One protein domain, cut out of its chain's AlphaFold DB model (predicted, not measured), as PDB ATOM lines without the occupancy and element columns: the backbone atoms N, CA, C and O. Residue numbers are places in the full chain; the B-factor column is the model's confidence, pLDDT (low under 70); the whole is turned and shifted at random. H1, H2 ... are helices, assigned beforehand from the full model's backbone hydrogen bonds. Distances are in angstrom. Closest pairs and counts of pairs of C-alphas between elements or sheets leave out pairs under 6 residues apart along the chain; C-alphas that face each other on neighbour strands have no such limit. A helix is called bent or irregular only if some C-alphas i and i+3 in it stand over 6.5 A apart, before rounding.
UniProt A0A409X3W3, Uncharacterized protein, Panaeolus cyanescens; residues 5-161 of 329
ATOM      1  N   TYR A   5     172.716 137.460 155.739       76.31
ATOM      2  CA  TYR A   5     172.055 136.330 155.110       76.31
ATOM      3  C   TYR A   5     171.231 135.457 156.066       76.31
ATOM      4  O   TYR A   5     170.060 135.214 155.795       76.31
ATOM      5  N   ALA A   6     171.819 134.981 157.164       77.38
ATOM      6  CA  ALA A   6     171.122 134.179 158.164       77.38
ATOM      7  C   ALA A   6     169.954 134.958 158.796       77.38
ATOM      8  O   ALA A   6     168.874 134.397 158.961       77.38
ATOM      9  N   HIS A   7     170.112 136.267 159.022       79.38
ATOM     10  CA  HIS A   7     169.015 137.126 159.466       79.38
ATOM     11  C   HIS A   7     167.896 137.234 158.417       79.38
ATOM     12  O   HIS A   7     166.719 137.085 158.740       79.38
ATOM     13  N   LEU A   8     168.237 137.451 157.139       79.19
ATOM     14  CA  LEU A   8     167.256 137.467 156.048       79.19
ATOM     15  C   LEU A   8     166.550 136.117 155.895       79.19
ATOM     16  O   LEU A   8     165.337 136.098 155.695       79.19
ATOM     17  N   PHE A   9     167.287 135.015 156.016       83.25
ATOM     18  CA  PHE A   9     166.744 133.667 155.962       83.25
ATOM     19  C   PHE A   9     165.766 133.435 157.116       83.25
ATOM     20  O   PHE A   9     164.585 133.235 156.855       83.25
ATOM     21  N   ALA A  10     166.196 133.584 158.372       82.31
ATOM     22  CA  ALA A  10     165.347 133.397 159.552       82.31
ATOM     23  C   ALA A  10     164.104 134.303 159.531       82.31
ATOM     24  O   ALA A  10     163.001 133.886 159.883       82.31
ATOM     25  N   ASN A  11     164.253 135.537 159.042       84.00
ATOM     26  CA  ASN A  11     163.132 136.453 158.924       84.00
ATOM     27  C   ASN A  11     162.125 136.044 157.860       84.00
ATOM     28  O   ASN A  11     160.973 136.416 158.024       84.00
ATOM     29  N   ASN A  12     162.507 135.341 156.791       84.31
ATOM     30  CA  ASN A  12     161.618 135.035 155.660       84.31
ATOM     31  C   ASN A  12     161.221 133.556 155.558       84.31
ATOM     32  O   ASN A  12     160.260 133.250 154.854       84.31
ATOM     33  N   PHE A  13     161.918 132.678 156.279       85.12
ATOM     34  CA  PHE A  13     161.684 131.241 156.371       85.12
ATOM     35  C   PHE A  13     161.292 130.867 157.798       85.12
ATOM     36  O   PHE A  13     162.151 130.495 158.598       85.12
ATOM     37  N   PRO A  14     160.001 130.988 158.149       82.12
ATOM     38  CA  PRO A  14     159.541 130.600 159.469       82.12
ATOM     39  C   PRO A  14     159.726 129.077 159.647       82.12
ATOM     40  O   PRO A  14     159.259 128.305 158.800       82.12
ATOM     41  N   PRO A  15     160.414 128.628 160.714       81.00
ATOM     42  CA  PRO A  15     160.814 127.230 160.868       81.00
ATOM     43  C   PRO A  15     159.642 126.233 160.813       81.00
ATOM     44  O   PRO A  15     159.737 125.193 160.168       81.00
ATOM     45  N   ASN A  16     158.498 126.570 161.410       84.62
ATOM     46  CA  ASN A  16     157.299 125.725 161.404       84.62
ATOM     47  C   ASN A  16     156.764 125.433 159.991       84.62
ATOM     48  O   ASN A  16     156.283 124.337 159.735       84.62
ATOM     49  N   LEU A  17     156.875 126.375 159.047       90.12
ATOM     50  CA  LEU A  17     156.454 126.119 157.666       90.12
ATOM     51  C   LEU A  17     157.461 125.234 156.923       90.12
ATOM     52  O   LEU A  17     157.078 124.475 156.031       90.12
ATOM     53  N   LEU A  18     158.739 125.273 157.307       91.62
ATOM     54  CA  LEU A  18     159.766 124.400 156.737       91.62
ATOM     55  C   LEU A  18     159.537 122.922 157.095       91.62
ATOM     56  O   LEU A  18     159.902 122.046 156.314       91.62
ATOM     57  N   LEU A  19     158.879 122.656 158.227       93.44
ATOM     58  CA  LEU A  19     158.432 121.321 158.626       93.44
ATOM     59  C   LEU A  19     157.216 120.801 157.854       93.44
ATOM     60  O   LEU A  19     156.821 119.663 158.073       93.44
ATOM     61  N   SER A  20     156.617 121.585 156.959       95.19
ATOM     62  CA  SER A  20     155.516 121.093 156.129       95.19
ATOM     63  C   SER A  20     156.015 120.296 154.923       95.19
ATOM     64  O   SER A  20     157.169 120.422 154.496       95.19
ATOM     65  N   ARG A  21     155.106 119.543 154.294       96.44
ATOM     66  CA  ARG A  21     155.356 118.784 153.051       96.44
ATOM     67  C   ARG A  21     155.999 119.619 151.933       96.44
ATOM     68  O   ARG A  21     156.834 119.114 151.191       96.44
ATOM     69  N   ILE A  22     155.652 120.903 151.834       96.44
ATOM     70  CA  ILE A  22     156.166 121.823 150.801       96.44
ATOM     71  C   ILE A  22     157.352 122.675 151.282       96.44
ATOM     72  O   ILE A  22     157.796 123.589 150.580       96.44
ATOM     73  N   GLY A  23     157.869 122.403 152.484       95.50
ATOM     74  CA  GLY A  23     158.954 123.159 153.101       95.50
ATOM     75  C   GLY A  23     160.226 123.162 152.258       95.50
ATOM     76  O   GLY A  23     160.757 124.230 151.939       95.50
ATOM     77  N   LEU A  24     160.683 121.982 151.830       95.75
ATOM     78  CA  LEU A  24     161.883 121.869 151.004       95.75
ATOM     79  C   LEU A  24     161.721 122.549 149.642       95.75
ATOM     80  O   LEU A  24     162.643 123.227 149.198       95.75
ATOM     81  N   SER A  25     160.558 122.432 149.003       95.50
ATOM     82  CA  SER A  25     160.279 123.098 147.724       95.50
ATOM     83  C   SER A  25     160.425 124.616 147.842       95.50
ATOM     84  O   SER A  25     161.072 125.246 147.005       95.50
ATOM     85  N   ASN A  26     159.925 125.201 148.933       93.75
ATOM     86  CA  ASN A  26     160.135 126.613 149.244       93.75
ATOM     87  C   ASN A  26     161.616 126.943 149.484       93.75
ATOM     88  O   ASN A  26     162.113 127.938 148.954       93.75
ATOM     89  N   LEU A  27     162.346 126.110 150.233       92.06
ATOM     90  CA  LEU A  27     163.773 126.317 150.494       92.06
ATOM     91  C   LEU A  27     164.612 126.274 149.207       92.06
ATOM     92  O   LEU A  27     165.433 127.160 148.972       92.06
ATOM     93  N   LEU A  28     164.387 125.280 148.348       90.31
ATOM     94  CA  LEU A  28     165.065 125.144 147.056       90.31
ATOM     95  C   LEU A  28     164.763 126.340 146.145       90.31
ATOM     96  O   LEU A  28     165.670 126.891 145.519       90.31
ATOM     97  N   SER A  29     163.516 126.811 146.139       87.25
ATOM     98  CA  SER A  29     163.135 128.037 145.441       87.25
ATOM     99  C   SER A  29     163.835 129.286 145.994       87.25
ATOM    100  O   SER A  29     164.217 130.166 145.219       87.25
ATOM    101  N   TYR A  30     164.058 129.370 147.309       84.44
ATOM    102  CA  TYR A  30     164.797 130.475 147.927       84.44
ATOM    103  C   TYR A  30     166.274 130.483 147.574       84.44
ATOM    104  O   TYR A  30     166.842 131.553 147.366       84.44
ATOM    105  N   MET A  31     166.897 129.315 147.444       78.06
ATOM    106  CA  MET A  31     168.290 129.206 147.004       78.06
ATOM    107  C   MET A  31     168.519 129.823 145.612       78.06
ATOM    108  O   MET A  31     169.626 130.271 145.319       78.06
ATOM    109  N   GLY A  32     167.467 129.959 144.792       63.25
ATOM    110  CA  GLY A  32     167.487 130.730 143.544       63.25
ATOM    111  C   GLY A  32     167.603 132.256 143.710       63.25
ATOM    112  O   GLY A  32     167.874 132.970 142.746       63.25
ATOM    113  N   THR A  33     167.407 132.794 144.918       55.06
ATOM    114  CA  THR A  33     167.278 134.245 145.153       55.06
ATOM    115  C   THR A  33     168.579 134.959 145.536       55.06
ATOM    116  O   THR A  33     168.611 136.187 145.521       55.06
ATOM    117  N   GLY A  34     169.689 134.247 145.772       61.78
ATOM    118  CA  GLY A  34     171.016 134.786 146.143       61.78
ATOM    119  C   GLY A  34     171.036 135.734 147.338       61.78
ATOM    120  O   GLY A  34     170.177 135.660 148.202       61.78
ATOM    121  N   GLN A  35     172.074 136.572 147.443       61.06
ATOM    122  CA  GLN A  35     172.422 137.266 148.701       61.06
ATOM    123  C   GLN A  35     172.696 138.773 148.519       61.06
ATOM    124  O   GLN A  35     173.479 139.366 149.258       61.06
ATOM    125  N   GLY A  36     172.111 139.397 147.493       62.16
ATOM    126  CA  GLY A  36     172.367 140.799 147.148       62.16
ATOM    127  C   GLY A  36     171.345 141.783 147.723       62.16
ATOM    128  O   GLY A  36     170.286 141.409 148.225       62.16
ATOM    129  N   SER A  37     171.609 143.081 147.555       62.38
ATOM    130  CA  SER A  37     170.655 144.154 147.888       62.38
ATOM    131  C   SER A  37     169.317 144.025 147.141       62.38
ATOM    132  O   SER A  37     168.265 144.381 147.674       62.38
ATOM    133  N   GLY A  38     169.338 143.461 145.927       63.62
ATOM    134  CA  GLY A  38     168.138 143.086 145.175       63.62
ATOM    135  C   GLY A  38     167.273 142.067 145.920       63.62
ATOM    136  O   GLY A  38     166.079 142.305 146.089       63.62
ATOM    137  N   THR A  39     167.891 140.999 146.438       70.62
ATOM    138  CA  THR A  39     167.227 139.968 147.246       70.62
ATOM    139  C   THR A  39     166.584 140.570 148.485       70.62
ATOM    140  O   THR A  39     165.400 140.358 148.724       70.62
ATOM    141  N   LYS A  40     167.325 141.397 149.233       73.56
ATOM    142  CA  LYS A  40     166.809 142.073 150.432       73.56
ATOM    143  C   LYS A  40     165.537 142.864 150.132       73.56
ATOM    144  O   LYS A  40     164.528 142.671 150.796       73.56
ATOM    145  N   ARG A  41     165.557 143.698 149.089       72.19
ATOM    146  CA  ARG A  41     164.397 144.502 148.675       72.19
ATOM    147  C   ARG A  41     163.200 143.642 148.257       72.19
ATOM    148  O   ARG A  41     162.072 143.982 148.594       72.19
ATOM    149  N   PHE A  42     163.427 142.544 147.539       75.50
ATOM    150  CA  PHE A  42     162.356 141.620 147.164       75.50
ATOM    151  C   PHE A  42     161.729 140.942 148.378       75.50
ATOM    152  O   PHE A  42     160.511 140.972 148.528       75.50
ATOM    153  N   LEU A  43     162.561 140.391 149.260       79.00
ATOM    154  CA  LEU A  43     162.112 139.760 150.496       79.00
ATOM    155  C   LEU A  43     161.359 140.756 151.379       79.00
ATOM    156  O   LEU A  43     160.286 140.428 151.868       79.00
ATOM    157  N   SER A  44     161.845 141.995 151.510       77.69
ATOM    158  CA  SER A  44     161.121 143.061 152.210       77.69
ATOM    159  C   SER A  44     159.758 143.337 151.576       77.69
ATOM    160  O   SER A  44     158.764 143.425 152.289       77.69
ATOM    161  N   ASN A  45     159.675 143.416 150.246       76.50
ATOM    162  CA  ASN A  45     158.398 143.605 149.558       76.50
ATOM    163  C   ASN A  45     157.443 142.421 149.765       76.50
ATOM    164  O   ASN A  45     156.247 142.642 149.942       76.50
ATOM    165  N   LEU A  46     157.934 141.180 149.749       79.00
ATOM    166  CA  LEU A  46     157.105 140.010 150.047       79.00
ATOM    167  C   LEU A  46     156.638 140.018 151.501       79.00
ATOM    168  O   LEU A  46     155.450 139.842 151.742       79.00
ATOM    169  N   ALA A  47     157.540 140.271 152.449       77.81
ATOM    170  CA  ALA A  47     157.230 140.307 153.873       77.81
ATOM    171  C   ALA A  47     156.175 141.371 154.217       77.81
ATOM    172  O   ALA A  47     155.329 141.127 155.070       77.81
ATOM    173  N   THR A  48     156.177 142.519 153.530       80.06
ATOM    174  CA  THR A  48     155.155 143.564 153.714       80.06
ATOM    175  C   THR A  48     153.796 143.175 153.126       80.06
ATOM    176  O   THR A  48     152.765 143.574 153.655       80.06
ATOM    177  N   ASN A  49     153.777 142.412 152.028       78.31
ATOM    178  CA  ASN A  49     152.554 142.155 151.257       78.31
ATOM    179  C   ASN A  49     151.975 140.744 151.446       78.31
ATOM    180  O   ASN A  49     150.905 140.455 150.910       78.31
ATOM    181  N   ARG A  50     152.662 139.845 152.161       82.62
ATOM    182  CA  ARG A  50     152.236 138.454 152.374       82.62
ATOM    183  C   ARG A  50     152.383 138.054 153.844       82.62
ATOM    184  O   ARG A  50     153.472 138.198 154.397       82.62
ATOM    185  N   PRO A  51     151.351 137.438 154.456       79.75
ATOM    186  CA  PRO A  51     151.411 137.000 155.853       79.75
ATOM    187  C   PRO A  51     152.464 135.902 156.077       79.75
ATOM    188  O   PRO A  51     153.126 135.874 157.109       79.75
ATOM    189  N   ASN A  52     152.677 135.047 155.072       81.75
ATOM    190  CA  ASN A  52     153.616 133.925 155.138       81.75
ATOM    191  C   ASN A  52     154.999 134.262 154.558       81.75
ATOM    192  O   ASN A  52     155.804 133.365 154.313       81.75
ATOM    193  N   LYS A  53     155.293 135.552 154.341       86.19
ATOM    194  CA  LYS A  53     156.599 136.038 153.872       86.19
ATOM    195  C   LYS A  53     157.017 135.374 152.548       86.19
ATOM    196  O   LYS A  53     156.284 135.504 151.567       86.19
ATOM    197  N   PHE A  54     158.160 134.679 152.498       85.94
ATOM    198  CA  PHE A  54     158.616 133.965 151.296       85.94
ATOM    199  C   PHE A  54     157.917 132.609 151.095       85.94
ATOM    200  O   PHE A  54     158.102 131.982 150.065       85.94
ATOM    201  N   PHE A  55     157.099 132.131 152.032       90.31
ATOM    202  CA  PHE A  55     156.478 130.818 151.893       90.31
ATOM    203  C   PHE A  55     155.282 130.852 150.922       90.31
ATOM    204  O   PHE A  55     154.326 131.623 151.086       90.31
ATOM    205  N   PHE A  56     155.344 130.004 149.901       91.75
ATOM    206  CA  PHE A  56     154.325 129.799 148.875       91.75
ATOM    207  C   PHE A  56     153.558 128.508 149.143       91.75
ATOM    208  O   PHE A  56     154.103 127.556 149.703       91.75
ATOM    209  N   SER A  57     152.290 128.466 148.734       93.19
ATOM    210  CA  SER A  57     151.417 127.301 148.949       93.19
ATOM    211  C   SER A  57     151.438 126.293 147.798       93.19
ATOM    212  O   SER A  57     150.986 125.163 147.961       93.19
ATOM    213  N   SER A  58     151.923 126.692 146.620       95.06
ATOM    214  CA  SER A  58     151.938 125.853 145.420       95.06
ATOM    215  C   SER A  58     152.944 126.348 144.379       95.06
ATOM    216  O   SER A  58     153.334 127.520 144.378       95.06
ATOM    217  N   LEU A  59     153.263 125.480 143.411       94.19
ATOM    218  CA  LEU A  59     154.012 125.845 142.203       94.19
ATOM    219  C   LEU A  59     153.354 127.018 141.453       94.19
ATOM    220  O   LEU A  59     154.048 127.878 140.915       94.19
ATOM    221  N   SER A  60     152.020 127.074 141.418       94.31
ATOM    222  CA  SER A  60     151.296 128.152 140.736       94.31
ATOM    223  C   SER A  60     151.492 129.499 141.432       94.31
ATOM    224  O   SER A  60     151.741 130.496 140.759       94.31
ATOM    225  N   ASP A  61     151.409 129.522 142.765       91.81
ATOM    226  CA  ASP A  61     151.589 130.732 143.579       91.81
ATOM    227  C   ASP A  61     153.002 131.306 143.398       91.81
ATOM    228  O   ASP A  61     153.166 132.478 143.046       91.81
ATOM    229  N   ILE A  62     154.035 130.463 143.527       88.81
ATOM    230  CA  ILE A  62     155.412 130.926 143.333       88.81
ATOM    231  C   ILE A  62     155.672 131.371 141.891       88.81
ATOM    232  O   ILE A  62     156.265 132.428 141.673       88.81
ATOM    233  N   THR A  63     155.175 130.623 140.902       87.88
ATOM    234  CA  THR A  63     155.345 130.980 139.488       87.88
ATOM    235  C   THR A  63     154.738 132.348 139.202       87.88
ATOM    236  O   THR A  63     155.398 133.184 138.599       87.88
ATOM    237  N   GLN A  64     153.520 132.618 139.679       87.38
ATOM    238  CA  GLN A  64     152.843 133.893 139.445       87.38
ATOM    239  C   GLN A  64     153.631 135.078 140.020       87.38
ATOM    240  O   GLN A  64     153.809 136.096 139.350       87.38
ATOM    241  N   VAL A  65     154.123 134.953 141.254       84.44
ATOM    242  CA  VAL A  65     154.878 136.022 141.927       84.44
ATOM    243  C   VAL A  65     156.184 136.320 141.198       84.44
ATOM    244  O   VAL A  65     156.532 137.484 140.983       84.44
ATOM    245  N   PHE A  66     156.899 135.272 140.796       81.75
ATOM    246  CA  PHE A  66     158.166 135.419 140.095       81.75
ATOM    247  C   PHE A  66     157.995 135.858 138.636       81.75
ATOM    248  O   PHE A  66     158.820 136.632 138.160       81.75
ATOM    249  N   GLU A  67     156.913 135.470 137.959       80.44
ATOM    250  CA  GLU A  67     156.575 135.959 136.618       80.44
ATOM    251  C   GLU A  67     156.310 137.469 136.641       80.44
ATOM    252  O   GLU A  67     156.876 138.213 135.847       80.44
ATOM    253  N   VAL A  68     155.549 137.971 137.622       79.00
ATOM    254  CA  VAL A  68     155.340 139.421 137.786       79.00
ATOM    255  C   VAL A  68     156.665 140.156 138.017       79.00
ATOM    256  O   VAL A  68     156.881 141.233 137.455       79.00
ATOM    257  N   ALA A  69     157.560 139.597 138.835       75.19
ATOM    258  CA  ALA A  69     158.881 140.181 139.065       75.19
ATOM    259  C   ALA A  69     159.738 140.178 137.787       75.19
ATOM    260  O   ALA A  69     160.344 141.197 137.452       75.19
ATOM    261  N   PHE A  70     159.735 139.067 137.050       74.62
ATOM    262  CA  PHE A  70     160.438 138.916 135.781       74.62
ATOM    263  C   PHE A  70     159.942 139.923 134.736       74.62
ATOM    264  O   PHE A  70     160.744 140.686 134.202       74.62
ATOM    265  N   GLN A  71     158.628 140.027 134.517       72.81
ATOM    266  CA  GLN A  71     158.042 140.959 133.545       72.81
ATOM    267  C   GLN A  71     158.364 142.427 133.867       72.81
ATOM    268  O   GLN A  71     158.680 143.214 132.970       72.81
ATOM    269  N   ARG A  72     158.365 142.810 135.153       70.25
ATOM    270  CA  ARG A  72     158.778 144.159 135.591       70.25
ATOM    271  C   ARG A  72     160.228 144.456 135.222       70.25
ATOM    272  O   ARG A  72     160.530 145.543 134.724       70.25
ATOM    273  N   ASN A  73     161.119 143.496 135.443       67.62
ATOM    274  CA  ASN A  73     162.528 143.651 135.109       67.62
ATOM    275  C   ASN A  73     162.755 143.664 133.599       67.62
ATOM    276  O   ASN A  73     163.502 144.510 133.122       67.62
ATOM    277  N   VAL A  74     162.066 142.814 132.836       68.56
ATOM    278  CA  VAL A  74     162.087 142.844 131.367       68.56
ATOM    279  C   VAL A  74     161.609 144.196 130.836       68.56
ATOM    280  O   VAL A  74     162.242 144.762 129.952       68.56
ATOM    281  N   THR A  75     160.544 144.765 131.404       68.31
ATOM    282  CA  THR A  75     160.044 146.094 131.010       68.31
ATOM    283  C   THR A  75     161.069 147.194 131.295       68.31
ATOM    284  O   THR A  75     161.214 148.134 130.520       68.31
ATOM    285  N   THR A  76     161.793 147.074 132.409       63.97
ATOM    286  CA  THR A  76     162.747 148.091 132.868       63.97
ATOM    287  C   THR A  76     164.102 147.988 132.160       63.97
ATOM    288  O   THR A  76     164.737 149.004 131.886       63.97
ATOM    289  N   TYR A  77     164.561 146.767 131.872       62.78
ATOM    290  CA  TYR A  77     165.932 146.482 131.434       62.78
ATOM    291  C   TYR A  77     166.025 145.806 130.053       62.78
ATOM    292  O   TYR A  77     167.126 145.679 129.517       62.78
ATOM    293  N   GLY A  78     164.897 145.407 129.458       60.09
ATOM    294  CA  GLY A  78     164.817 144.644 128.209       60.09
ATOM    295  C   GLY A  78     164.978 143.126 128.392       60.09
ATOM    296  O   GLY A  78     165.454 142.650 129.420       60.09
ATOM    297  N   HIS A  79     164.601 142.352 127.363       58.78
ATOM    298  CA  HIS A  79     164.789 140.888 127.319       58.78
ATOM    299  C   HIS A  79     166.259 140.473 127.164       58.78
ATOM    300  O   HIS A  79     166.672 139.414 127.626       58.78
ATOM    301  N   SER A  80     167.054 141.298 126.484       52.06
ATOM    302  CA  SER A  80     168.462 141.034 126.205       52.06
ATOM    303  C   SER A  80     169.344 141.878 127.117       52.06
ATOM    304  O   SER A  80     169.393 143.100 126.975       52.06
ATOM    305  N   LEU A  81     170.079 141.217 128.015       52.22
ATOM    306  CA  LEU A  81     171.114 141.827 128.853       52.22
ATOM    307  C   LEU A  81     172.086 142.624 127.968       52.22
ATOM    308  O   LEU A  81     172.902 142.039 127.249       52.22
ATOM    309  N   ASN A  82     172.027 143.959 128.008       46.06
ATOM    310  CA  ASN A  82     173.003 144.786 127.308       46.06
ATOM    311  C   ASN A  82     174.368 144.632 128.002       46.06
ATOM    312  O   ASN A  82     174.668 145.298 128.996       46.06
ATOM    313  N   ARG A  83     175.194 143.712 127.486       44.66
ATOM    314  CA  ARG A  83     176.512 143.348 128.041       44.66
ATOM    315  C   ARG A  83     177.431 144.561 128.242       44.66
ATOM    316  O   ARG A  83     178.263 144.534 129.145       44.66
ATOM    317  N   GLY A  84     177.257 145.630 127.456       42.50
ATOM    318  CA  GLY A  84     178.034 146.868 127.572       42.50
ATOM    319  C   GLY A  84     177.743 147.686 128.837       42.50
ATOM    320  O   GLY A  84     178.633 148.379 129.326       42.50
ATOM    321  N   TYR A  85     176.537 147.570 129.403       43.00
ATOM    322  CA  TYR A  85     176.154 148.240 130.654       43.00
ATOM    323  C   TYR A  85     176.644 147.465 131.890       43.00
ATOM    324  O   TYR A  85     177.068 148.059 132.879       43.00
ATOM    325  N   LEU A  86     176.661 146.129 131.810       41.56
ATOM    326  CA  LEU A  86     177.114 145.244 132.891       41.56
ATOM    327  C   LEU A  86     178.639 145.228 133.043       41.56
ATOM    328  O   LEU A  86     179.126 145.249 134.169       41.56
ATOM    329  N   ALA A  87     179.393 145.294 131.940       40.50
ATOM    330  CA  ALA A  87     180.859 145.310 131.963       40.50
ATOM    331  C   ALA A  87     181.470 146.503 132.729       40.50
ATOM    332  O   ALA A  87     182.623 146.427 133.147       40.50
ATOM    333  N   LYS A  88     180.714 147.596 132.925       38.59
ATOM    334  CA  LYS A  88     181.170 148.794 133.650       38.59
ATOM    335  C   LYS A  88     180.699 148.876 135.108       38.59
ATOM    336  O   LYS A  88     181.257 149.679 135.848       38.59
ATOM    337  N   ALA A  89     179.706 148.085 135.529       37.41
ATOM    338  CA  ALA A  89     179.048 148.264 136.832       37.41
ATOM    339  C   ALA A  89     178.890 146.987 137.682       37.41
ATOM    340  O   ALA A  89     178.612 147.094 138.874       37.41
ATOM    341  N   ALA A  90     179.090 145.786 137.137       38.53
ATOM    342  CA  ALA A  90     179.004 144.549 137.909       38.53
ATOM    343  C   ALA A  90     180.001 143.513 137.383       38.53
ATOM    344  O   ALA A  90     180.259 143.434 136.184       38.53
ATOM    345  N   ALA A  91     180.560 142.693 138.279       37.75
ATOM    346  CA  ALA A  91     181.309 141.504 137.879       37.75
ATOM    347  C   ALA A  91     180.490 140.735 136.824       37.75
ATOM    348  O   ALA A  91     179.284 140.579 137.000       37.75
ATOM    349  N   GLY A  92     181.120 140.290 135.730       35.12
ATOM    350  CA  GLY A  92     180.471 139.726 134.530       35.12
ATOM    351  C   GLY A  92     179.656 138.434 134.720       35.12
ATOM    352  O   GLY A  92     179.445 137.695 133.763       35.12
ATOM    353  N   CYS A  93     179.220 138.146 135.942       37.53
ATOM    354  CA  CYS A  93     178.409 137.016 136.346       37.53
ATOM    355  C   CYS A  93     176.996 137.393 136.829       37.53
ATOM    356  O   CYS A  93     176.218 136.478 137.016       37.53
ATOM    357  N   PHE A  94     176.628 138.668 137.014       42.97
ATOM    358  CA  PHE A  94     175.337 139.052 137.617       42.97
ATOM    359  C   PHE A  94     174.178 139.122 136.593       42.97
ATOM    360  O   PHE A  94     174.147 140.023 135.756       42.97
ATOM    361  N   ASP A  95     173.188 138.221 136.693       49.75
ATOM    362  CA  ASP A  95     171.937 138.280 135.907       49.75
ATOM    363  C   ASP A  95     170.890 139.228 136.528       49.75
ATOM    364  O   ASP A  95     170.130 138.852 137.422       49.75
ATOM    365  N   ILE A  96     170.834 140.468 136.040       48.41
ATOM    366  CA  ILE A  96     169.908 141.513 136.511       48.41
ATOM    367  C   ILE A  96     168.432 141.268 136.164       48.41
ATOM    368  O   ILE A  96     167.583 141.989 136.683       48.41
ATOM    369  N   CYS A  97     168.102 140.288 135.314       48.09
ATOM    370  CA  CYS A  97     166.718 140.068 134.891       48.09
ATOM    371  C   CYS A  97     165.843 139.578 136.034       48.09
ATOM    372  O   CYS A  97     164.634 139.786 135.977       48.09
ATOM    373  N   VAL A  98     166.433 139.035 137.107       49.50
ATOM    374  CA  VAL A  98     165.724 138.993 138.384       49.50
ATOM    375  C   VAL A  98     166.564 139.477 139.568       49.50
ATOM    376  O   VAL A  98     166.122 140.412 140.224       49.50
ATOM    377  N   TRP A  99     167.784 138.971 139.824       60.53
ATOM    378  CA  TRP A  99     168.458 139.222 141.123       60.53
ATOM    379  C   TRP A  99     169.991 139.331 141.125       60.53
ATOM    380  O   TRP A  99     170.599 139.368 142.192       60.53
ATOM    381  N   GLY A 100     170.647 139.386 139.973       46.44
ATOM    382  CA  GLY A 100     172.102 139.444 139.894       46.44
ATOM    383  C   GLY A 100     172.778 138.177 140.429       46.44
ATOM    384  O   GLY A 100     173.732 138.269 141.194       46.44
ATOM    385  N   GLN A 101     172.282 136.981 140.093       50.38
ATOM    386  CA  GLN A 101     172.942 135.755 140.553       50.38
ATOM    387  C   GLN A 101     174.258 135.547 139.807       50.38
ATOM    388  O   GLN A 101     174.217 135.566 138.582       50.38
ATOM    389  N   PRO A 102     175.382 135.254 140.492       48.12
ATOM    390  CA  PRO A 102     176.619 134.822 139.843       48.12
ATOM    391  C   PRO A 102     176.517 133.410 139.235       48.12
ATOM    392  O   PRO A 102     177.465 132.960 138.592       48.12
ATOM    393  N   ASN A 103     175.397 132.705 139.452       55.72
ATOM    394  CA  ASN A 103     175.144 131.351 138.972       55.72
ATOM    395  C   ASN A 103     173.905 131.312 138.061       55.72
ATOM    396  O   ASN A 103     172.780 131.456 138.537       55.72
ATOM    397  N   LYS A 104     174.125 131.070 136.761       58.03
ATOM    398  CA  LYS A 104     173.064 130.968 135.744       58.03
ATOM    399  C   LYS A 104     172.074 129.836 136.020       58.03
ATOM    400  O   LYS A 104     170.885 130.040 135.839       58.03
ATOM    401  N   ILE A 105     172.549 128.722 136.582       61.22
ATOM    402  CA  ILE A 105     171.726 127.546 136.907       61.22
ATOM    403  C   ILE A 105     170.632 127.903 137.923       61.22
ATOM    404  O   ILE A 105     169.538 127.341 137.922       61.22
ATOM    405  N   LEU A 106     170.917 128.858 138.812       61.53
ATOM    406  CA  LEU A 106     169.989 129.335 139.838       61.53
ATOM    407  C   LEU A 106     169.185 130.564 139.406       61.53
ATOM    408  O   LEU A 106     168.254 130.947 140.111       61.53
ATOM    409  N   GLY A 107     169.513 131.141 138.250       64.06
ATOM    410  CA  GLY A 107     168.746 132.207 137.630       64.06
ATOM    411  C   GLY A 107     167.353 131.745 137.202       64.06
ATOM    412  O   GLY A 107     167.034 130.557 137.177       64.06
ATOM    413  N   LEU A 108     166.509 132.723 136.893       61.38
ATOM    414  CA  LEU A 108     165.175 132.499 136.325       61.38
ATOM    415  C   LEU A 108     165.194 132.474 134.796       61.38
ATOM    416  O   LEU A 108     164.192 132.119 134.187       61.38
ATOM    417  N   GLN A 109     166.328 132.830 134.184       56.41
ATOM    418  CA  GLN A 109     166.567 132.519 132.784       56.41
ATOM    419  C   GLN A 109     166.760 131.006 132.646       56.41
ATOM    420  O   GLN A 109     167.524 130.429 133.426       56.41
ATOM    421  N   PRO A 110     166.108 130.360 131.671       47.56
ATOM    422  CA  PRO A 110     166.427 128.985 131.342       47.56
ATOM    423  C   PRO A 110     167.909 128.877 130.982       47.56
ATOM    424  O   PRO A 110     168.467 129.763 130.325       47.56
ATOM    425  N   ASP A 111     168.560 127.788 131.386       43.75
ATOM    426  CA  ASP A 111     169.851 127.454 130.798       43.75
ATOM    427  C   ASP A 111     169.663 127.364 129.282       43.75
ATOM    428  O   ASP A 111     168.645 126.854 128.818       43.75
ATOM    429  N   GLY A 112     170.641 127.854 128.511       40.88
ATOM    430  CA  GLY A 112     170.561 128.053 127.054       40.88
ATOM    431  C   GLY A 112     170.280 126.813 126.189       40.88
ATOM    432  O   GLY A 112     170.511 126.856 124.984       40.88
ATOM    433  N   ARG A 113     169.832 125.708 126.789       44.12
ATOM    434  CA  ARG A 113     169.223 124.550 126.138       44.12
ATOM    435  C   ARG A 113     167.711 124.704 125.933       44.12
ATOM    436  O   ARG A 113     167.208 124.022 125.055       44.12
ATOM    437  N   ASP A 114     167.020 125.570 126.685       49.31
ATOM    438  CA  ASP A 114     165.550 125.657 126.628       49.31
ATOM    439  C   ASP A 114     165.013 127.070 126.936       49.31
ATOM    440  O   ASP A 114     164.277 127.300 127.893       49.31
ATOM    441  N   ASN A 115     165.416 128.053 126.120       49.25
ATOM    442  CA  ASN A 115     165.148 129.491 126.313       49.25
ATOM    443  C   ASN A 115     163.658 129.884 126.473       49.25
ATOM    444  O   ASN A 115     163.393 131.019 126.864       49.25
ATOM    445  N   ASP A 116     162.714 128.968 126.236       50.34
ATOM    446  CA  ASP A 116     161.270 129.228 126.226       50.34
ATOM    447  C   ASP A 116     160.486 128.535 127.357       50.34
ATOM    448  O   ASP A 116     159.266 128.676 127.441       50.34
ATOM    449  N   ALA A 117     161.145 127.810 128.268       62.75
ATOM    450  CA  ALA A 117     160.436 127.018 129.282       62.75
ATOM    451  C   ALA A 117     159.772 127.867 130.405       62.75
ATOM    452  O   ALA A 117     158.891 127.393 131.129       62.75
ATOM    453  N   GLY A 118     160.153 129.146 130.530       73.50
ATOM    454  CA  GLY A 118     159.528 130.131 131.425       73.50
ATOM    455  C   GLY A 118     159.782 129.921 132.927       73.50
ATOM    456  O   GLY A 118     160.454 128.983 133.358       73.50
ATOM    457  N   VAL A 119     159.218 130.810 133.760       79.12
ATOM    458  CA  VAL A 119     159.391 130.792 135.230       79.12
ATOM    459  C   VAL A 119     158.872 129.496 135.861       79.12
ATOM    460  O   VAL A 119     159.424 129.023 136.854       79.12
ATOM    461  N   ARG A 120     157.832 128.883 135.282       86.12
ATOM    462  CA  ARG A 120     157.267 127.630 135.796       86.12
ATOM    463  C   ARG A 120     158.271 126.482 135.723       86.12
ATOM    464  O   ARG A 120     158.480 125.814 136.732       86.12
ATOM    465  N   ALA A 121     158.912 126.285 134.570       81.88
ATOM    466  CA  ALA A 121     159.863 125.192 134.365       81.88
ATOM    467  C   ALA A 121     161.083 125.291 135.290       81.88
ATOM    468  O   ALA A 121     161.671 124.278 135.656       81.88
ATOM    469  N   LYS A 122     161.437 126.505 135.735       80.75
ATOM    470  CA  LYS A 122     162.476 126.712 136.749       80.75
ATOM    471  C   LYS A 122     162.113 126.081 138.096       80.75
ATOM    472  O   LYS A 122     162.971 125.486 138.743       80.75
ATOM    473  N   PHE A 123     160.874 126.259 138.548       86.75
ATOM    474  CA  PHE A 123     160.446 125.811 139.875       86.75
ATOM    475  C   PHE A 123     159.864 124.403 139.880       86.75
ATOM    476  O   PHE A 123     159.917 123.740 140.910       86.75
ATOM    477  N   GLU A 124     159.333 123.932 138.756       91.25
ATOM    478  CA  GLU A 124     158.692 122.623 138.651       91.25
ATOM    479  C   GLU A 124     159.544 121.467 139.215       91.25
ATOM    480  O   GLU A 124     159.007 120.716 140.034       91.25
ATOM    481  N   PRO A 125     160.866 121.369 138.953       90.94
ATOM    482  CA  PRO A 125     161.701 120.329 139.558       90.94
ATOM    483  C   PRO A 125     161.761 120.378 141.089       90.94
ATOM    484  O   PRO A 125     161.932 119.348 141.730       90.94
ATOM    485  N   TYR A 126     161.626 121.560 141.696       92.19
ATOM    486  CA  TYR A 126     161.694 121.730 143.155       92.19
ATOM    487  C   TYR A 126     160.368 121.381 143.827       92.19
ATOM    488  O   TYR A 126     160.340 121.049 145.009       92.19
ATOM    489  N   TRP A 127     159.272 121.478 143.074       94.88
ATOM    490  CA  TRP A 127     157.902 121.259 143.529       94.88
ATOM    491  C   TRP A 127     157.342 119.899 143.109       94.88
ATOM    492  O   TRP A 127     156.173 119.622 143.376       94.88
ATOM    493  N   ALA A 128     158.159 119.052 142.479       95.81
ATOM    494  CA  ALA A 128     157.784 117.697 142.107       95.81
ATOM    495  C   ALA A 128     157.321 116.888 143.328       95.81
ATOM    496  O   ALA A 128     157.882 117.002 144.420       95.81
ATOM    497  N   GLU A 129     156.318 116.035 143.123       97.38
ATOM    498  CA  GLU A 129     155.748 115.207 144.190       97.38
ATOM    499  C   GLU A 129     156.810 114.315 144.846       97.38
ATOM    500  O   GLU A 129     156.903 114.242 146.065       97.38
ATOM    501  N   THR A 130     157.713 113.747 144.047       97.44
ATOM    502  CA  THR A 130     158.827 112.921 144.536       97.44
ATOM    503  C   THR A 130     159.756 113.669 145.496       97.44
ATOM    504  O   THR A 130     160.277 113.074 146.436       97.44
ATOM    505  N   VAL A 131     159.953 114.979 145.301       97.19
ATOM    506  CA  VAL A 131     160.757 115.822 146.203       97.19
ATOM    507  C   VAL A 131     160.014 116.061 147.514       97.19
ATOM    508  O   VAL A 131     160.614 115.972 148.585       97.19
ATOM    509  N   GLN A 132     158.710 116.326 147.445       97.75
ATOM    510  CA  GLN A 132     157.867 116.536 148.622       97.75
ATOM    511  C   GLN A 132     157.715 115.252 149.455       97.75
ATOM    512  O   GLN A 132     157.787 115.295 150.680       97.75
ATOM    513  N   GLU A 133     157.564 114.098 148.808       98.25
ATOM    514  CA  GLU A 133     157.542 112.787 149.462       98.25
ATOM    515  C   GLU A 133     158.883 112.470 150.131       98.25
ATOM    516  O   GLU A 133     158.919 112.087 151.302       98.25
ATOM    517  N   ALA A 134     160.000 112.685 149.427       98.06
ATOM    518  CA  ALA A 134     161.333 112.513 149.996       98.06
ATOM    519  C   ALA A 134     161.558 113.436 151.204       98.06
ATOM    520  O   ALA A 134     162.155 113.015 152.196       98.06
ATOM    521  N   TRP A 135     161.041 114.666 151.151       97.62
ATOM    522  CA  TRP A 135     161.100 115.611 152.261       97.62
ATOM    523  C   TRP A 135     160.276 115.161 153.467       97.62
ATOM    524  O   TRP A 135     160.805 115.104 154.574       97.62
ATOM    525  N   SER A 136     159.020 114.766 153.256       97.56
ATOM    526  CA  SER A 136     158.165 114.217 154.315       97.56
ATOM    527  C   SER A 136     158.812 113.001 154.984       97.56
ATOM    528  O   SER A 136     158.828 112.903 156.209       97.56
ATOM    529  N   ASN A 137     159.428 112.111 154.200       96.81
ATOM    530  CA  ASN A 137     160.162 110.955 154.719       96.81
ATOM    531  C   ASN A 137     161.423 111.359 155.500       96.81
ATOM    532  O   ASN A 137     161.742 110.755 156.524       96.81
ATOM    533  N   PHE A 138     162.143 112.381 155.036       95.50
ATOM    534  CA  PHE A 138     163.308 112.919 155.734       95.50
ATOM    535  C   PHE A 138     162.928 113.538 157.087       95.50
ATOM    536  O   PHE A 138     163.622 113.305 158.084       95.50
ATOM    537  N   LEU A 139     161.822 114.284 157.138       93.75
ATOM    538  CA  LEU A 139     161.282 114.864 158.368       93.75
ATOM    539  C   LEU A 139     160.750 113.794 159.327       93.75
ATOM    540  O   LEU A 139     160.966 113.889 160.536       93.75
ATOM    541  N   GLY A 140     160.086 112.763 158.800       93.00
ATOM    542  CA  GLY A 140     159.516 111.681 159.596       93.00
ATOM    543  C   GLY A 140     158.561 112.227 160.669       93.00
ATOM    544  O   GLY A 140     157.634 112.958 160.324       93.00
ATOM    545  N   PRO A 141     158.781 111.936 161.966       90.38
ATOM    546  CA  PRO A 141     157.932 112.439 163.055       90.38
ATOM    547  C   PRO A 141     157.876 113.965 163.197       90.38
ATOM    548  O   PRO A 141     157.026 114.471 163.921       90.38
ATOM    549  N   LEU A 142     158.790 114.696 162.553       90.69
ATOM    550  CA  LEU A 142     158.843 116.157 162.613       90.69
ATOM    551  C   LEU A 142     157.875 116.836 161.638       90.69
ATOM    552  O   LEU A 142     157.685 118.047 161.733       90.69
ATOM    553  N   LEU A 143     157.302 116.090 160.687       94.56
ATOM    554  CA  LEU A 143     156.377 116.625 159.688       94.56
ATOM    555  C   LEU A 143     155.189 117.320 160.370       94.56
ATOM    556  O   LEU A 143     154.543 116.738 161.237       94.56
ATOM    557  N   ASP A 144     154.929 118.566 159.968       93.12
ATOM    558  CA  ASP A 144     153.888 119.448 160.519       93.12
ATOM    559  C   ASP A 144     153.979 119.671 162.048       93.12
ATOM    560  O   ASP A 144     153.015 120.095 162.690       93.12
ATOM    561  N   GLY A 145     155.148 119.398 162.638       89.81
ATOM    562  CA  GLY A 145     155.428 119.583 164.057       89.81
ATOM    563  C   GLY A 145     155.937 120.982 164.417       89.81
ATOM    564  O   GLY A 145     155.818 121.950 163.664       89.81
ATOM    565  N   ASP A 146     156.556 121.076 165.594       87.31
ATOM    566  CA  ASP A 146     157.167 122.302 166.105       87.31
ATOM    567  C   ASP A 146     158.676 122.111 166.307       87.31
ATOM    568  O   ASP A 146     159.120 121.306 167.128       87.31
ATOM    569  N   LEU A 147     159.475 122.895 165.577       83.06
ATOM    570  CA  LEU A 147     160.938 122.876 165.661       83.06
ATOM    571  C   LEU A 147     161.471 123.206 167.062       83.06
ATOM    572  O   LEU A 147     162.573 122.775 167.396       83.06
ATOM    573  N   THR A 148     160.707 123.928 167.890       83.06
ATOM    574  CA  THR A 148     161.108 124.250 169.271       83.06
ATOM    575  C   THR A 148     161.063 123.041 170.205       83.06
ATOM    576  O   THR A 148     161.689 123.060 171.263       83.06
ATOM    577  N   THR A 149     160.375 121.971 169.799       84.00
ATOM    578  CA  THR A 149     160.239 120.732 170.579       84.00
ATOM    579  C   THR A 149     161.322 119.699 170.267       84.00
ATOM    580  O   THR A 149     161.425 118.691 170.963       84.00
ATOM    581  N   ILE A 150     162.145 119.945 169.241       83.69
ATOM    582  CA  ILE A 150     163.202 119.023 168.825       83.69
ATOM    583  C   ILE A 150     164.371 119.103 169.798       83.69
ATOM    584  O   ILE A 150     165.070 120.119 169.878       83.69
ATOM    585  N   LEU A 151     164.630 117.990 170.477       85.81
ATOM    586  CA  LEU A 151     165.789 117.848 171.343       85.81
ATOM    587  C   LEU A 151     167.078 117.733 170.508       85.81
ATOM    588  O   LEU A 151     167.043 117.192 169.398       85.81
ATOM    589  N   PRO A 152     168.227 118.234 170.998       85.38
ATOM    590  CA  PRO A 152     169.487 118.199 170.258       85.38
ATOM    591  C   PRO A 152     169.843 116.820 169.692       85.38
ATOM    592  O   PRO A 152     170.237 116.732 168.539       85.38
ATOM    593  N   GLU A 153     169.641 115.747 170.450       85.06
ATOM    594  CA  GLU A 153     169.920 114.361 170.061       85.06
ATOM    595  C   GLU A 153     169.010 113.815 168.949       85.06
ATOM    596  O   GLU A 153     169.328 112.801 168.330       85.06
ATOM    597  N   GLN A 154     167.882 114.477 168.683       85.69
ATOM    598  CA  GLN A 154     166.969 114.129 167.593       85.69
ATOM    599  C   GLN A 154     167.356 114.817 166.280       85.69
ATOM    600  O   GLN A 154     166.836 114.465 165.216       85.69
ATOM    601  N   LYS A 155     168.259 115.804 166.327       89.38
ATOM    602  CA  LYS A 155     168.725 116.501 165.131       89.38
ATOM    603  C   LYS A 155     169.665 115.597 164.350       89.38
ATOM    604  O   LYS A 155     170.591 114.990 164.878       89.38
ATOM    605  N   ARG A 156     169.446 115.537 163.039       91.81
ATOM    606  CA  ARG A 156     170.343 114.819 162.127       91.81
ATOM    607  C   ARG A 156     171.694 115.531 162.049       91.81
ATOM    608  O   ARG A 156     171.779 116.747 162.262       91.81
ATOM    609  N   ALA A 157     172.748 114.806 161.685       94.94
ATOM    610  CA  ALA A 157     174.022 115.443 161.383       94.94
ATOM    611  C   ALA A 157     173.892 116.303 160.115       94.94
ATOM    612  O   ALA A 157     173.138 115.974 159.195       94.94
ATOM    613  N   TRP A 158     174.670 117.385 160.024       95.94
ATOM    614  CA  TRP A 158     174.709 118.227 158.824       95.94
ATOM    615  C   TRP A 158     174.983 117.409 157.552       95.94
ATOM    616  O   TRP A 158     174.340 117.597 156.519       95.94
ATOM    617  N   LYS A 159     175.911 116.450 157.650       94.81
ATOM    618  CA  LYS A 159     176.310 115.575 156.545       94.81
ATOM    619  C   LYS A 159     175.156 114.717 156.023       94.81
ATOM    620  O   LYS A 159     175.088 114.473 154.821       94.81
ATOM    621  N   ASP A 160     174.232 114.305 156.889       95.62
ATOM    622  CA  ASP A 160     173.053 113.538 156.477       95.62
ATOM    623  C   ASP A 160     172.098 114.411 155.664       95.62
ATOM    624  O   ASP A 160     171.598 113.974 154.631       95.62
ATOM    625  N   ALA A 161     171.895 115.664 156.082       95.94
ATOM    626  CA  ALA A 161     171.105 116.635 155.329       95.94
ATOM    627  C   ALA A 161     171.750 116.956 153.968       95.94
ATOM    628  O   ALA A 161     171.068 116.993 152.946       95.94
TER     629      ALA A 161
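Overview. This is residues 5 to 161 of the 329 residues of an uncharacterized protein of Panaeolus cyanescens (UniProt A0A409X3W3). The longest helix, H5, packs with residues 59 to 67 on H7, and H7 and H8 both pack on the short helix H3 near the middle of an elongated body. H1 and H4 run side by side as a separate pair; H6 lies toward one end of the long axis, and the link from H8 to H9 reaches the other. The printed part has 157 residues with nine named helices, H1 to H9 in order, and no named strand: all helix. It is compact, with a radius of gyration of the C-alphas of 17.1 A and spans of 54 by 32 by 30 A.

Arrangement. H5, residues 59 to 77, touches H7, residues 118 to 127, with residues 59 to 67 alone; the closest C-alphas, of Thr 63 and Arg 120, are 5.3 A apart, at a shallow tilt of 34 degrees, only just short of steep, opposite ways. The hub, H3, residues 23 to 31, touches H7 at a steep tilt of 44 degrees, closest at C-alphas Ser 25 and Tyr 126, 5.0 A. H8, residues 129 to 142, touches H3 with residues 131 to 135 alone, closest at C-alphas Leu 24 and Trp 135, 6.4 A. H2, residues 15 to 18, touches H3 only at the corner, closest at C-alphas Leu 17 and Gly 23, 6.0 A. H1, residues 5 to 12, touches H4, residues 37 to 49, at a shallow tilt of 17 degrees, the same way, closest at C-alphas Asn 12 and Leu 43, 7.0 A. H6, residues 83 to 89, and H9, residues 158 to 161, touch no helix. Every O i to N i+4 pair is within hydrogen-bond range in H1, H3, H4 and H5, against 8 of 10 in H8, 1 of 3 in H6 and 2 of 6 in H7, where O i to N i+3 pairs within range are 2 of 4 in H6 and 5 of 7 in H7; H2 and H9 are too short for an i+4 pair.

Along the chain. H5 is 26.2 A long from C-alpha 59 at (154.012, 125.845, 142.203), H8 18.7 A, H4 18.5 A and H7 15.1 A. H7 and H8 are irregular: C-alphas 122 and 125 are 7.0 A apart, and 138 and 141 are 9.1 A apart. H1 begins at C-alpha 5 (172.055, 136.330, 155.110); H9 ends at C-alpha 161 (171.105, 116.635, 155.329).

Size, cuts and confidence. The two C-alphas farthest apart, of Gly 84 and Glu 153, are 54.1 A apart. The printed part has no cut. The links from H6 to H7, 28 residues, and H8 to H9, 15 residues, are long. Mean pLDDT of the printed part is 75.5; residues 32 to 38 and 73 to 117 are under 70.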